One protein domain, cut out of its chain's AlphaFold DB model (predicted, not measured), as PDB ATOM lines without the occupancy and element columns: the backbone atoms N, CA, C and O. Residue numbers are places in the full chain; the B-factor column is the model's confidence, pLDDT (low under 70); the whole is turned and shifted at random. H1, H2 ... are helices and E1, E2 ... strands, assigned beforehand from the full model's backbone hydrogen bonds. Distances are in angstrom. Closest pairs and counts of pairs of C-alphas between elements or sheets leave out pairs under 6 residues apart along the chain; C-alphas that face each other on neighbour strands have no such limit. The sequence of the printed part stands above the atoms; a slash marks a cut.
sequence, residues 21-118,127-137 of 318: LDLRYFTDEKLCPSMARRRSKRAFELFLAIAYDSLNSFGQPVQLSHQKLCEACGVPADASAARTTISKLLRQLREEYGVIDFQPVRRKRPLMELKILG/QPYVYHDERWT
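Overview. This is residues 21 to 118 and 127 to 137 of the 318 residues of an uncharacterized protein of Gimesia maris (UniProt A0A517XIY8). A long helix, H3, runs through the middle; H5 crosses it near its first half, the short H4 packs on both of them, and the strand hairpin E1 and E2 sits in the angle between H3 and H5. H2 folds back beside the start of H3, H1 and E3 lie out at one end, and the last residues, 132 to 137, pass along the side of H3 away from the hairpin. The printed part has 109 residues with five named helices and then three named strands, in the order H1 H2 H3 H4 H5 E1 E2 E3; the sheet E1 - E2 is antiparallel and the class is mostly helix. It is compact, with a radius of gyration of the C-alphas of 13.2 A and spans of 40 by 30 by 25 A.

Along the chain. Find C-alpha 24 at (82.260, 15.601, 18.198), where H1 begins; it covers residues 24 to 27, 4.7 A. H2 follows at residues 32 to 38, 9.9 A. From C-alpha 41 at (76.644, 12.345, 0.617), H3 runs 22.8 A to residue 56. H4 is residues 66 to 72, 9.9 A, and H5 residues 82 to 96, 20.0 A. E1 takes residues 100 to 103, 10.1 A, and E2 residues 111 to 114, 10.4 A. E3, residues 129 to 131, 6.3 A, ends at C-alpha 131 (69.848, 11.371, 18.868).

Arrangement. Begin at H3, the hub, which touches three helices. With residues 42 to 47 alone it touches H5, about perpendicular at 80 degrees; the closest C-alphas, of Ala 43 and Leu 89, are 5.7 A apart. H4 touches H3 at Ala 72 and Leu 46, the closest C-alphas, 5.4 A apart. H2 and H3 form a helical hairpin, opposite ways at a shallow tilt of 18 degrees, with the closest C-alphas, of Met 35 and Phe 44, 6.7 A apart. In the hairpin E1 and E2, look for N 101 and O 113, 2.9 A apart and within hydrogen-bond range. The closest C-alphas of H3 and E2, of Ala 51 and Leu 114, are 6.4 A apart. E3 pairs with no named strand, but its residues 129 to 130 pair antiparallel with residues 21 to 22. Every O i to N i+4 pair is within hydrogen-bond range in H2, H3, H4 and H5; H1 is too short for such a pair.

Size, cuts and confidence. The C-alphas farthest apart, of Ser 80 and Gln 127, are 42.0 A apart. Residues 119 to 126 are not printed, and C-alphas 118 and 127 stand 9.6 A apart across this cut. Of the links that are printed whole, none is long. The mean pLDDT of the printed part is 82.7; look for values under 70 at residue 59, residues 104 to 109, 116 to 118, 127 to 129 and residue 131.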
ATOM      1  N   LEU A  21      74.804   9.243  19.246       75.69
ATOM      2  CA  LEU A  21      76.099   9.406  18.567       75.69
ATOM      3  C   LEU A  21      76.886  10.578  19.170       75.69
ATOM      4  O   LEU A  21      76.296  11.613  19.443       75.69
ATOM      5  N   ASP A  22      78.199  10.450  19.376       77.38
ATOM      6  CA  ASP A  22      79.035  11.522  19.951       77.38
ATOM      7  C   ASP A  22      78.958  12.822  19.120       77.38
ATOM      8  O   ASP A  22      79.198  12.803  17.908       77.38
ATOM      9  N   LEU A  23      78.639  13.958  19.761       78.12
ATOM     10  CA  LEU A  23      78.517  15.258  19.092       78.12
ATOM     11  C   LEU A  23      79.802  15.685  18.374       78.12
ATOM     12  O   LEU A  23      79.713  16.351  17.341       78.12
ATOM     13  N   ARG A  24      80.984  15.276  18.854       80.31
ATOM     14  CA  ARG A  24      82.260  15.601  18.198       80.31
ATOM     15  C   ARG A  24      82.304  15.172  16.749       80.31
ATOM     16  O   ARG A  24      83.009  15.793  15.968       80.31
ATOM     17  N   TYR A  25      81.514  14.177  16.357       81.44
ATOM     18  CA  TYR A  25      81.346  13.849  14.952       81.44
ATOM     19  C   TYR A  25      80.974  15.078  14.102       81.44
ATOM     20  O   TYR A  25      81.546  15.266  13.030       81.44
ATOM     21  N   PHE A  26      80.065  15.930  14.586       85.38
ATOM     22  CA  PHE A  26      79.602  17.133  13.889       85.38
ATOM     23  C   PHE A  26      80.421  18.391  14.200       85.38
ATOM     24  O   PHE A  26      80.394  19.321  13.398       85.38
ATOM     25  N   THR A  27      81.114  18.441  15.339       85.56
ATOM     26  CA  THR A  27      81.818  19.648  15.809       85.56
ATOM     27  C   THR A  27      83.342  19.545  15.738       85.56
ATOM     28  O   THR A  27      84.020  20.526  15.995       85.56
ATOM     29  N   ASP A  28      83.925  18.390  15.412       84.62
ATOM     30  CA  ASP A  28      85.349  18.283  15.087       84.62
ATOM     31  C   ASP A  28      85.542  18.587  13.600       84.62
ATOM     32  O   ASP A  28      84.992  17.911  12.723       84.62
ATOM     33  N   GLU A  29      86.352  19.602  13.303       82.12
ATOM     34  CA  GLU A  29      86.621  20.053  11.943       82.12
ATOM     35  C   GLU A  29      87.069  18.911  11.002       82.12
ATOM     36  O   GLU A  29      86.744  18.923   9.807       82.12
ATOM     37  N   LYS A  30      87.788  17.902  11.508       81.50
ATOM     38  CA  LYS A  30      88.353  16.819  10.688       81.50
ATOM     39  C   LYS A  30      87.352  15.712  10.339       81.50
ATOM     40  O   LYS A  30      87.661  14.892   9.479       81.50
ATOM     41  N   LEU A  31      86.165  15.693  10.946       81.25
ATOM     42  CA  LEU A  31      85.229  14.567  10.870       81.25
ATOM     43  C   LEU A  31      84.065  14.819   9.905       81.25
ATOM     44  O   LEU A  31      84.289  14.996   8.706       81.25
ATOM     45  N   CYS A  32      82.814  14.829  10.376       80.12
ATOM     46  CA  CYS A  32      81.637  15.005   9.528       80.12
ATOM     47  C   CYS A  32      81.635  16.311   8.720       80.12
ATOM     48  O   CYS A  32      81.259  16.268   7.541       80.12
ATOM     49  N   PRO A  33      82.099  17.456   9.262       85.06
ATOM     50  CA  PRO A  33      82.223  18.679   8.476       85.06
ATOM     51  C   PRO A  33      83.116  18.506   7.240       85.06
ATOM     52  O   PRO A  33      82.897  19.151   6.214       85.06
ATOM     53  N   SER A  34      84.103  17.603   7.270       87.88
ATOM     54  CA  SER A  34      84.921  17.293   6.090       87.88
ATOM     55  C   SER A  34      84.117  16.577   4.993       87.88
ATOM     56  O   SER A  34      84.278  16.907   3.815       87.88
ATOM     57  N   MET A  35      83.181  15.687   5.353       91.12
ATOM     58  CA  MET A  35      82.254  15.057   4.402       91.12
ATOM     59  C   MET A  35      81.314  16.095   3.785       91.12
ATOM     60  O   MET A  35      81.089  16.066   2.574       91.12
ATOM     61  N   ALA A  36      80.814  17.047   4.586       89.69
ATOM     62  CA  ALA A  36      80.014  18.177   4.105       89.69
ATOM     63  C   ALA A  36      80.791  19.031   3.091       89.69
ATOM     64  O   ALA A  36      80.311  19.264   1.977       89.69
ATOM     65  N   ARG A  37      82.029  19.421   3.430       87.81
ATOM     66  CA  ARG A  37      82.931  20.193   2.555       87.81
ATOM     67  C   ARG A  37      83.234  19.467   1.241       87.81
ATOM     68  O   ARG A  37      83.202  20.091   0.183       87.81
ATOM     69  N   ARG A  38      83.462  18.150   1.288       89.44
ATOM     70  CA  ARG A  38      83.725  17.302   0.108       89.44
ATOM     71  C   ARG A  38      82.463  16.865  -0.643       89.44
ATOM     72  O   ARG A  38      82.568  16.223  -1.683       89.44
ATOM     73  N   ARG A  39      81.273  17.223  -0.147       89.00
ATOM     74  CA  ARG A  39      79.968  16.796  -0.685       89.00
ATOM     75  C   ARG A  39      79.809  15.267  -0.759       89.00
ATOM     76  O   ARG A  39      79.120  14.748  -1.637       89.00
ATOM     77  N   SER A  40      80.408  14.542   0.184       92.19
ATOM     78  CA  SER A  40      80.429  13.074   0.248       92.19
ATOM     79  C   SER A  40      79.131  12.474   0.807       92.19
ATOM     80  O   SER A  40      79.156  11.731   1.786       92.19
ATOM     81  N   LYS A  41      77.989  12.764   0.167       92.69
ATOM     82  CA  LYS A  41      76.644  12.345   0.617       92.69
ATOM     83  C   LYS A  41      76.558  10.852   0.940       92.69
ATOM     84  O   LYS A  41      76.191  10.477   2.041       92.69
ATOM     85  N   ARG A  42      76.976   9.994   0.006       93.00
ATOM     86  CA  ARG A  42      76.898   8.533   0.181       93.00
ATOM     87  C   ARG A  42      77.741   8.017   1.345       93.00
ATOM     88  O   ARG A  42      77.358   7.043   1.978       93.00
ATOM     89  N   ALA A  43      78.888   8.646   1.611       93.06
ATOM     90  CA  ALA A  43      79.709   8.289   2.764       93.06
ATOM     91  C   ALA A  43      78.983   8.664   4.062       93.06
ATOM     92  O   ALA A  43      78.910   7.842   4.967       93.06
ATOM     93  N   PHE A  44      78.378   9.854   4.111       92.31
ATOM     94  CA  PHE A  44      77.563  10.293   5.242       92.31
ATOM     95  C   PHE A  44      76.373   9.353   5.504       92.31
ATOM     96  O   PHE A  44      76.213   8.878   6.622       92.31
ATOM     97  N   GLU A  45      75.593   9.001   4.480       91.88
ATOM     98  CA  GLU A  45      74.453   8.078   4.626       91.88
ATOM     99  C   GLU A  45      74.893   6.677   5.088       91.88
ATOM    100  O   GLU A  45      74.278   6.083   5.975       91.88
ATOM    101  N   LEU A  46      75.993   6.162   4.524       91.88
ATOM    102  CA  LEU A  46      76.562   4.878   4.933       91.88
ATOM    103  C   LEU A  46      77.048   4.914   6.386       91.88
ATOM    104  O   LEU A  46      76.835   3.956   7.127       91.88
ATOM    105  N   PHE A  47      77.677   6.017   6.795       90.69
ATOM    106  CA  PHE A  47      78.087   6.231   8.176       90.69
ATOM    107  C   PHE A  47      76.887   6.219   9.124       90.69
ATOM    108  O   PHE A  47      76.946   5.508  10.121       90.69
ATOM    109  N   LEU A  48      75.798   6.933   8.811       89.12
ATOM    110  CA  LEU A  48      74.598   6.945   9.656       89.12
ATOM    111  C   LEU A  48      74.023   5.534   9.837       89.12
ATOM    112  O   LEU A  48      73.697   5.141  10.952       89.12
ATOM    113  N   ALA A  49      73.970   4.730   8.772       88.25
ATOM    114  CA  ALA A  49      73.497   3.351   8.872       88.25
ATOM    115  C   ALA A  49      74.403   2.465   9.746       88.25
ATOM    116  O   ALA A  49      73.902   1.725  10.592       88.25
ATOM    117  N   ILE A  50      75.729   2.560   9.581       87.81
ATOM    118  CA  ILE A  50      76.687   1.852  10.449       87.81
ATOM    119  C   ILE A  50      76.540   2.332  11.895       87.81
ATOM    120  O   ILE A  50      76.584   1.514  12.815       87.81
ATOM    121  N   ALA A  51      76.338   3.636  12.093       85.75
ATOM    122  CA  ALA A  51      76.184   4.226  13.407       85.75
ATOM    123  C   ALA A  51      74.948   3.698  14.125       85.75
ATOM    124  O   ALA A  51      75.056   3.247  15.262       85.75
ATOM    125  N   TYR A  52      73.809   3.668  13.434       85.81
ATOM    126  CA  TYR A  52      72.582   3.074  13.944       85.81
ATOM    127  C   TYR A  52      72.801   1.630  14.396       85.81
ATOM    128  O   TYR A  52      72.581   1.306  15.561       85.81
ATOM    129  N   ASP A  53      73.262   0.766  13.487       85.12
ATOM    130  CA  ASP A  53      73.376  -0.666  13.758       85.12
ATOM    131  C   ASP A  53      74.394  -0.936  14.894       85.12
ATOM    132  O   ASP A  53      74.144  -1.775  15.762       85.12
ATOM    133  N   SER A  54      75.501  -0.182  14.953       82.38
ATOM    134  CA  SER A  54      76.521  -0.323  16.010       82.38
ATOM    135  C   SER A  54      76.031   0.147  17.382       82.38
ATOM    136  O   SER A  54      76.293  -0.509  18.389       82.38
ATOM    137  N   LEU A  55      75.283   1.256  17.443       79.50
ATOM    138  CA  LEU A  55      74.699   1.744  18.697       79.50
ATOM    139  C   LEU A  55      73.594   0.811  19.208       79.50
ATOM    140  O   LEU A  55      73.521   0.563  20.410       79.50
ATOM    141  N   ASN A  56      72.802   0.228  18.302       80.75
ATOM    142  CA  ASN A  56      71.822  -0.818  18.622       80.75
ATOM    143  C   ASN A  56      72.473  -2.110  19.134       80.75
ATOM    144  O   ASN A  56      71.845  -2.884  19.849       80.75
ATOM    145  N   SER A  57      73.743  -2.333  18.796       80.06
ATOM    146  CA  SER A  57      74.528  -3.476  19.270       80.06
ATOM    147  C   SER A  57      75.313  -3.154  20.546       80.06
ATOM    148  O   SER A  57      76.269  -3.852  20.871       80.06
ATOM    149  N   PHE A  58      74.940  -2.084  21.264       75.12
ATOM    150  CA  PHE A  58      75.580  -1.624  22.502       75.12
ATOM    151  C   PHE A  58      77.100  -1.436  22.375       75.12
ATOM    152  O   PHE A  58      77.872  -1.818  23.255       75.12
ATOM    153  N   GLY A  59      77.537  -0.860  21.251       68.81
ATOM    154  CA  GLY A  59      78.952  -0.603  20.977       68.81
ATOM    155  C   GLY A  59      79.748  -1.840  20.557       68.81
ATOM    156  O   GLY A  59      80.948  -1.728  20.340       68.81
ATOM    157  N   GLN A  60      79.110  -3.006  20.412       76.88
ATOM    158  CA  GLN A  60      79.768  -4.181  19.847       76.88
ATOM    159  C   GLN A  60      79.942  -4.040  18.326       76.88
ATOM    160  O   GLN A  60      79.078  -3.459  17.658       76.88
ATOM    161  N   PRO A  61      81.016  -4.613  17.748       80.75
ATOM    162  CA  PRO A  61      81.193  -4.665  16.304       80.75
ATOM    163  C   PRO A  61      80.007  -5.332  15.600       80.75
ATOM    164  O   PRO A  61      79.539  -6.400  15.999       80.75
ATOM    165  N   VAL A  62      79.562  -4.737  14.495       83.69
ATOM    166  CA  VAL A  62      78.418  -5.204  13.707       83.69
ATOM    167  C   VAL A  62      78.822  -5.778  12.366       83.69
ATOM    168  O   VAL A  62      79.805  -5.381  11.740       83.69
ATOM    169  N   GLN A  63      78.003  -6.706  11.878       86.38
ATOM    170  CA  GLN A  63      78.193  -7.339  10.580       86.38
ATOM    171  C   GLN A  63      77.023  -7.017   9.643       86.38
ATOM    172  O   GLN A  63      75.995  -7.698   9.640       86.38
ATOM    173  N   LEU A  64      77.177  -5.993   8.799       85.50
ATOM    174  CA  LEU A  64      76.145  -5.624   7.823       85.50
ATOM    175  C   LEU A  64      76.275  -6.434   6.531       85.50
ATOM    176  O   LEU A  64      77.370  -6.742   6.054       85.50
ATOM    177  N   SER A  65      75.132  -6.808   5.952       87.75
ATOM    178  CA  SER A  65      75.096  -7.456   4.642       87.75
ATOM    179  C   SER A  65      75.432  -6.455   3.536       87.75
ATOM    180  O   SER A  65      75.209  -5.254   3.678       87.75
ATOM    181  N   HIS A  66      75.924  -6.958   2.399       87.69
ATOM    182  CA  HIS A  66      76.161  -6.118   1.222       87.69
ATOM    183  C   HIS A  66      74.896  -5.356   0.808       87.69
ATOM    184  O   HIS A  66      74.962  -4.159   0.565       87.69
ATOM    185  N   GLN A  67      73.747  -6.035   0.830       89.62
ATOM    186  CA  GLN A  67      72.449  -5.436   0.549       89.62
ATOM    187  C   GLN A  67      72.127  -4.275   1.501       89.62
ATOM    188  O   GLN A  67      71.812  -3.192   1.025       89.62
ATOM    189  N   LYS A  68      72.302  -4.446   2.821       88.88
ATOM    190  CA  LYS A  68      72.074  -3.370   3.803       88.88
ATOM    191  C   LYS A  68      72.987  -2.162   3.557       88.88
ATOM    192  O   LYS A  68      72.531  -1.029   3.653       88.88
ATOM    193  N   LEU A  69      74.261  -2.394   3.222       89.69
ATOM    194  CA  LEU A  69      75.222  -1.324   2.910       89.69
ATOM    195  C   LEU A  69      74.845  -0.575   1.620       89.69
ATOM    196  O   LEU A  69      74.966   0.645   1.547       89.69
ATOM    197  N   CYS A  70      74.375  -1.307   0.613       91.00
ATOM    198  CA  CYS A  70      73.879  -0.773  -0.651       91.00
ATOM    199  C   CYS A  70      72.609   0.068  -0.467       91.00
ATOM    200  O   CYS A  70      72.567   1.219  -0.903       91.00
ATOM    201  N   GLU A  71      71.618  -0.465   0.247       90.19
ATOM    202  CA  GLU A  71      70.375   0.232   0.598       90.19
ATOM    203  C   GLU A  71      70.657   1.522   1.381       90.19
ATOM    204  O   GLU A  71      70.078   2.567   1.085       90.19
ATOM    205  N   ALA A  72      71.602   1.484   2.326       88.69
ATOM    206  CA  ALA A  72      71.961   2.621   3.171       88.69
ATOM    207  C   ALA A  72      72.511   3.837   2.415       88.69
ATOM    208  O   ALA A  72      72.358   4.952   2.906       88.69
ATOM    209  N   CYS A  73      73.115   3.657   1.236       89.69
ATOM    210  CA  CYS A  73      73.686   4.755   0.440       89.69
ATOM    211  C   CYS A  73      73.154   4.827  -1.005       89.69
ATOM    212  O   CYS A  73      73.779   5.434  -1.883       89.69
ATOM    213  N   GLY A  74      72.009   4.187  -1.270       88.31
ATOM    214  CA  GLY A  74      71.312   4.259  -2.556       88.31
ATOM    215  C   GLY A  74      72.115   3.677  -3.724       88.31
ATOM    216  O   GLY A  74      72.068   4.200  -4.839       88.31
ATOM    217  N   VAL A  75      72.906   2.632  -3.469       90.44
ATOM    218  CA  VAL A  75      73.643   1.885  -4.498       90.44
ATOM    219  C   VAL A  75      72.842   0.623  -4.831       90.44
ATOM    220  O   VAL A  75      72.606  -0.168  -3.921       90.44
ATOM    221  N   PRO A  76      72.438   0.382  -6.092       90.75
ATOM    222  CA  PRO A  76      71.759  -0.860  -6.465       90.75
ATOM    223  C   PRO A  76      72.652  -2.070  -6.167       90.75
ATOM    224  O   PRO A  76      73.812  -2.096  -6.580       90.75
ATOM    225  N   ALA A  77      72.151  -3.043  -5.403       89.19
ATOM    226  CA  ALA A  77      72.955  -4.168  -4.908       89.19
ATOM    227  C   ALA A  77      73.359  -5.168  -6.009       89.19
ATOM    228  O   ALA A  77      74.339  -5.896  -5.866       89.19
ATOM    229  N   ASP A  78      72.598  -5.192  -7.097       90.94
ATOM    230  CA  ASP A  78      72.790  -5.989  -8.306       90.94
ATOM    231  C   ASP A  78      73.745  -5.335  -9.317       90.94
ATOM    232  O   ASP A  78      74.229  -6.001 -10.234       90.94
ATOM    233  N   ALA A  79      74.077  -4.051  -9.145       91.12
ATOM    234  CA  ALA A  79      75.001  -3.369 -10.037       91.12
ATOM    235  C   ALA A  79      76.402  -3.999  -9.974       91.12
ATOM    236  O   ALA A  79      76.978  -4.200  -8.901       91.12
ATOM    237  N   SER A  80      77.014  -4.219 -11.139       88.06
ATOM    238  CA  SER A  80      78.352  -4.824 -11.262       88.06
ATOM    239  C   SER A  80      79.430  -4.084 -10.454       88.06
ATOM    240  O   SER A  80      80.336  -4.702  -9.896       88.06
ATOM    241  N   ALA A  81      79.304  -2.759 -10.326       91.56
ATOM    242  CA  ALA A  81      80.219  -1.901  -9.576       91.56
ATOM    243  C   ALA A  81      79.851  -1.715  -8.087       91.56
ATOM    244  O   ALA A  81      80.560  -0.995  -7.374       91.56
ATOM    245  N   ALA A  82      78.769  -2.329  -7.589       90.50
ATOM    246  CA  ALA A  82      78.260  -2.100  -6.234       90.50
ATOM    247  C   ALA A  82      79.298  -2.448  -5.161       90.50
ATOM    248  O   ALA A  82      79.625  -1.623  -4.306       90.50
ATOM    249  N   ARG A  83      79.900  -3.642  -5.244       88.44
ATOM    250  CA  ARG A  83      80.929  -4.105  -4.291       88.44
ATOM    251  C   ARG A  83      82.138  -3.179  -4.237       88.44
ATOM    252  O   ARG A  83      82.603  -2.844  -3.146       88.44
ATOM    253  N   THR A  84      82.627  -2.744  -5.395       90.06
ATOM    254  CA  THR A  84      83.759  -1.814  -5.498       90.06
ATOM    255  C   THR A  84      83.403  -0.452  -4.909       90.06
ATOM    256  O   THR A  84      84.192   0.119  -4.160       90.06
ATOM    257  N   THR A  85      82.189   0.036  -5.178       93.56
ATOM    258  CA  THR A  85      81.685   1.310  -4.645       93.56
ATOM    259  C   THR A  85      81.597   1.278  -3.122       93.56
ATOM    260  O   THR A  85      82.158   2.151  -2.464       93.56
ATOM    261  N   ILE A  86      80.972   0.244  -2.550       92.69
ATOM    262  CA  ILE A  86      80.878   0.067  -1.094       92.69
ATOM    263  C   ILE A  86      82.267  -0.060  -0.466       92.69
ATOM    264  O   ILE A  86      82.550   0.597   0.529       92.69
ATOM    265  N   SER A  87      83.167  -0.838  -1.072       90.31
ATOM    266  CA  SER A  87      84.540  -0.987  -0.570       90.31
ATOM    267  C   SER A  87      85.294   0.344  -0.550       90.31
ATOM    268  O   SER A  87      86.013   0.629   0.406       90.31
ATOM    269  N   LYS A  88      85.109   1.182  -1.580       93.19
ATOM    270  CA  LYS A  88      85.684   2.530  -1.630       93.19
ATOM    271  C   LYS A  88      85.099   3.420  -0.534       93.19
ATOM    272  O   LYS A  88      85.870   4.060   0.169       93.19
ATOM    273  N   LEU A  89      83.779   3.426  -0.350       94.00
ATOM    274  CA  LEU A  89      83.124   4.227   0.689       94.00
ATOM    275  C   LEU A  89      83.575   3.816   2.098       94.00
ATOM    276  O   LEU A  89      83.934   4.680   2.890       94.00
ATOM    277  N   LEU A  90      83.637   2.514   2.393       92.00
ATOM    278  CA  LEU A  90      84.148   2.007   3.673       92.00
ATOM    279  C   LEU A  90      85.608   2.408   3.904       92.00
ATOM    280  O   LEU A  90      85.977   2.806   5.009       92.00
ATOM    281  N   ARG A  91      86.437   2.360   2.852       91.44
ATOM    282  CA  ARG A  91      87.818   2.842   2.917       91.44
ATOM    283  C   ARG A  91      87.880   4.336   3.218       91.44
ATOM    284  O   ARG A  91      88.640   4.724   4.091       91.44
ATOM    285  N   GLN A  92      87.060   5.158   2.564       92.19
ATOM    286  CA  GLN A  92      86.993   6.595   2.846       92.19
ATOM    287  C   GLN A  92      86.562   6.866   4.292       92.19
ATOM    288  O   GLN A  92      87.213   7.632   4.994       92.19
ATOM    289  N   LEU A  93      85.517   6.192   4.779       90.94
ATOM    290  CA  LEU A  93      85.060   6.321   6.167       90.94
ATOM    291  C   LEU A  93      86.155   5.982   7.189       90.94
ATOM    292  O   LEU A  93      86.240   6.644   8.223       90.94
ATOM    293  N   ARG A  94      87.008   4.998   6.891       88.88
ATOM    294  CA  ARG A  94      88.119   4.592   7.760       88.88
ATOM    295  C   ARG A  94      89.361   5.473   7.624       88.88
ATOM    296  O   ARG A  94      89.888   5.939   8.624       88.88
ATOM    297  N   GLU A  95      89.869   5.642   6.409       89.25
ATOM    298  CA  GLU A  95      91.187   6.233   6.143       89.25
ATOM    299  C   GLU A  95      91.120   7.753   5.964       89.25
ATOM    300  O   GLU A  95      92.000   8.465   6.435       89.25
ATOM    301  N   GLU A  96      90.083   8.255   5.289       89.56
ATOM    302  CA  GLU A  96      89.940   9.680   4.965       89.56
ATOM    303  C   GLU A  96      89.242  10.445   6.092       89.56
ATOM    304  O   GLU A  96      89.664  11.544   6.442       89.56
ATOM    305  N   TYR A  97      88.180   9.859   6.656       87.62
ATOM    306  CA  TYR A  97      87.349  10.504   7.674       87.62
ATOM    307  C   TYR A  97      87.618  10.007   9.096       87.62
ATOM    308  O   TYR A  97      87.307  10.715  10.046       87.62
ATOM    309  N   GLY A  98      88.191   8.810   9.266       85.50
ATOM    310  CA  GLY A  98      88.569   8.290  10.584       85.50
ATOM    311  C   GLY A  98      87.401   8.002  11.533       85.50
ATOM    312  O   GLY A  98      87.600   8.009  12.743       85.50
ATOM    313  N   VAL A  99      86.192   7.765  11.014       85.56
ATOM    314  CA  VAL A  99      84.954   7.666  11.821       85.56
ATOM    315  C   VAL A  99      84.523   6.231  12.127       85.56
ATOM    316  O   VAL A  99      83.693   6.002  13.003       85.56
ATOM    317  N   ILE A 100      85.093   5.254  11.423       85.81
ATOM    318  CA  ILE A 100      84.867   3.825  11.662       85.81
ATOM    319  C   ILE A 100      86.199   3.081  11.679       85.81
ATOM    320  O   ILE A 100      87.157   3.492  11.020       85.81
ATOM    321  N   ASP A 101      86.226   1.940  12.355       81.88
ATOM    322  CA  ASP A 101      87.123   0.846  12.009       81.88
ATOM    323  C   ASP A 101      86.335  -0.248  11.293       81.88
ATOM    324  O   ASP A 101      85.149  -0.480  11.529       81.88
ATOM    325  N   PHE A 102      86.998  -0.935  10.369       81.88
ATOM    326  CA  PHE A 102      86.433  -2.140   9.785       81.88
ATOM    327  C   PHE A 102      87.525  -3.171   9.543       81.88
ATOM    328  O   PHE A 102      88.604  -2.864   9.018       81.88
ATOM    329  N   GLN A 103      87.226  -4.411   9.913       75.50
ATOM    330  CA  GLN A 103      88.085  -5.563   9.706       75.50
ATOM    331  C   GLN A 103      87.461  -6.476   8.645       75.50
ATOM    332  O   GLN A 103      86.376  -7.036   8.850       75.50
ATOM    333  N   PRO A 104      88.117  -6.656   7.486       66.69
ATOM    334  CA  PRO A 104      87.680  -7.640   6.513       66.69
ATOM    335  C   PRO A 104      87.969  -9.043   7.055       66.69
ATOM    336  O   PRO A 104      89.111  -9.501   7.073       66.69
ATOM    337  N   VAL A 105      86.931  -9.755   7.483       67.00
ATOM    338  CA  VAL A 105      87.064 -11.156   7.889       67.00
ATOM    339  C   VAL A 105      87.156 -12.007   6.622       67.00
ATOM    340  O   VAL A 105      86.199 -12.079   5.852       67.00
ATOM    341  N   ARG A 106      88.307 -12.646   6.357       50.94
ATOM    342  CA  ARG A 106      88.490 -13.499   5.163       50.94
ATOM    343  C   ARG A 106      87.339 -14.517   5.054       50.94
ATOM    344  O   ARG A 106      87.040 -15.217   6.015       50.94
ATOM    345  N   ARG A 107      86.704 -14.592   3.875       59.94
ATOM    346  CA  ARG A 107      85.526 -15.435   3.548       59.94
ATOM    347  C   ARG A 107      84.211 -15.100   4.286       59.94
ATOM    348  O   ARG A 107      83.217 -15.773   4.039       59.94
ATOM    349  N   LYS A 108      84.161 -14.064   5.134       60.31
ATOM    350  CA  LYS A 108      82.939 -13.587   5.813       60.31
ATOM    351  C   LYS A 108      82.694 -12.098   5.519       60.31
ATOM    352  O   LYS A 108      83.518 -11.421   4.911       60.31
ATOM    353  N   ARG A 109      81.516 -11.588   5.895       69.69
ATOM    354  CA  ARG A 109      81.179 -10.158   5.754       69.69
ATOM    355  C   ARG A 109      82.092  -9.326   6.678       69.69
ATOM    356  O   ARG A 109      82.437  -9.838   7.748       69.69
ATOM    357  N   PRO A 110      82.484  -8.095   6.296       75.12
ATOM    358  CA  PRO A 110      83.363  -7.269   7.120       75.12
ATOM    359  C   PRO A 110      82.706  -6.973   8.470       75.12
ATOM    360  O   PRO A 110      81.512  -6.674   8.523       75.12
ATOM    361  N   LEU A 111      83.490  -7.073   9.541       77.81
ATOM    362  CA  LEU A 111      83.106  -6.560  10.852       77.81
ATOM    363  C   LEU A 111      83.383  -5.060  10.852       77.81
ATOM    364  O   LEU A 111      84.471  -4.637  10.459       77.81
ATOM    365  N   MET A 112      82.388  -4.271  11.226       80.44
ATOM    366  CA  MET A 112      82.461  -2.815  11.287       80.44
ATOM    367  C   MET A 112      82.196  -2.374  12.713       80.44
ATOM    368  O   MET A 112      81.285  -2.876  13.359       80.44
ATOM    369  N   GLU A 113      82.982  -1.423  13.185       79.69
ATOM    370  CA  GLU A 113      82.845  -0.841  14.508       79.69
ATOM    371  C   GLU A 113      82.916   0.677  14.370       79.69
ATOM    372  O   GLU A 113      83.764   1.219  13.650       79.69
ATOM    373  N   LEU A 114      82.001   1.380  15.033       77.81
ATOM    374  CA  LEU A 114      82.133   2.823  15.155       77.81
ATOM    375  C   LEU A 114      83.331   3.145  16.033       77.81
ATOM    376  O   LEU A 114      83.435   2.650  17.152       77.81
ATOM    377  N   LYS A 115      84.159   4.090  15.591       73.62
ATOM    378  CA  LYS A 115      85.055   4.753  16.532       73.62
ATOM    379  C   LYS A 115      84.216   5.683  17.381       73.62
ATOM    380  O   LYS A 115      83.845   6.764  16.929       73.62
ATOM    381  N   ILE A 116      83.916   5.274  18.610       64.62
ATOM    382  CA  ILE A 116      83.435   6.232  19.597       64.62
ATOM    383  C   ILE A 116      84.636   7.099  19.952       64.62
ATOM    384  O   ILE A 116      85.570   6.684  20.638       64.62
ATOM    385  N   LEU A 117      84.648   8.297  19.382       60.28
ATOM    386  CA  LEU A 117      85.746   9.237  19.535       60.28
ATOM    387  C   LEU A 117      85.943   9.514  21.027       60.28
ATOM    388  O   LEU A 117      84.995   9.496  21.801       60.28
ATOM    389  N   GLY A 118      87.185   9.707  21.469       53.19
ATOM    390  CA  GLY A 118      87.539   9.985  22.869       53.19
ATOM    391  C   GLY A 118      87.148   8.957  23.928       53.19
ATOM    392  O   GLY A 118      87.320   9.264  25.105       53.19
ATOM    393  N   GLN A 127      79.588  13.360  27.245       55.00
ATOM    394  CA  GLN A 127      79.591  14.302  26.137       55.00
ATOM    395  C   GLN A 127      78.160  14.472  25.617       55.00
ATOM    396  O   GLN A 127      77.319  13.595  25.819       55.00
ATOM    397  N   PRO A 128      77.825  15.606  24.987       63.06
ATOM    398  CA  PRO A 128      76.544  15.725  24.317       63.06
ATOM    399  C   PRO A 128      76.488  14.712  23.168       63.06
ATOM    400  O   PRO A 128      77.482  14.496  22.477       63.06
ATOM    401  N   TYR A 129      75.325  14.106  22.957       69.81
ATOM    402  CA  TYR A 129      75.120  13.122  21.900       69.81
ATOM    403  C   TYR A 129      73.988  13.545  20.972       69.81
ATOM    404  O   TYR A 129      72.969  14.056  21.433       69.81
ATOM    405  N   VAL A 130      74.137  13.257  19.682       71.62
ATOM    406  CA  VAL A 130      73.090  13.355  18.669       71.62
ATOM    407  C   VAL A 130      72.175  12.142  18.745       71.62
ATOM    408  O   VAL A 130      72.632  11.001  18.753       71.62
ATOM    409  N   TYR A 131      70.873  12.402  18.778       68.81
ATOM    410  CA  TYR A 131      69.848  11.371  18.868       68.81
ATOM    411  C   TYR A 131      69.650  10.676  17.520       68.81
ATOM    412  O   TYR A 131      69.396  11.320  16.499       68.81
ATOM    413  N   HIS A 132      69.763   9.349  17.530       73.00
ATOM    414  CA  HIS A 132      69.624   8.495  16.357       73.00
ATOM    415  C   HIS A 132      68.751   7.271  16.662       73.00
ATOM    416  O   HIS A 132      69.197   6.132  16.650       73.00
ATOM    417  N   ASP A 133      67.491   7.542  16.967       70.81
ATOM    418  CA  ASP A 133      66.436   6.569  17.283       70.81
ATOM    419  C   ASP A 133      65.821   5.875  16.051       70.81
ATOM    420  O   ASP A 133      65.126   4.876  16.194       70.81
ATOM    421  N   GLU A 134      66.092   6.358  14.837       77.19
ATOM    422  CA  GLU A 134      65.543   5.802  13.601       77.19
ATOM    423  C   GLU A 134      66.647   5.371  12.636       77.19
ATOM    424  O   GLU A 134      67.645   6.069  12.427       77.19
ATOM    425  N   ARG A 135      66.451   4.212  12.005       80.19
ATOM    426  CA  ARG A 135      67.391   3.697  11.014       80.19
ATOM    427  C   ARG A 135      67.360   4.569   9.766       80.19
ATOM    428  O   ARG A 135      66.295   4.801   9.193       80.19
ATOM    429  N   TRP A 136      68.533   4.967   9.276       81.69
ATOM    430  CA  TRP A 136      68.628   5.603   7.964       81.69
ATOM    431  C   TRP A 136      68.321   4.580   6.863       81.69
ATOM    432  O   TRP A 136      69.002   3.563   6.726       81.69
ATOM    433  N   THR A 137      67.272   4.828   6.084       78.19
ATOM    434  CA  THR A 137      66.760   3.887   5.073       78.19
ATOM    435  C   THR A 137      66.537   4.568   3.725       78.19
ATOM    436  O   THR A 137      66.560   5.793   3.601       78.19
TER     437      THR A 137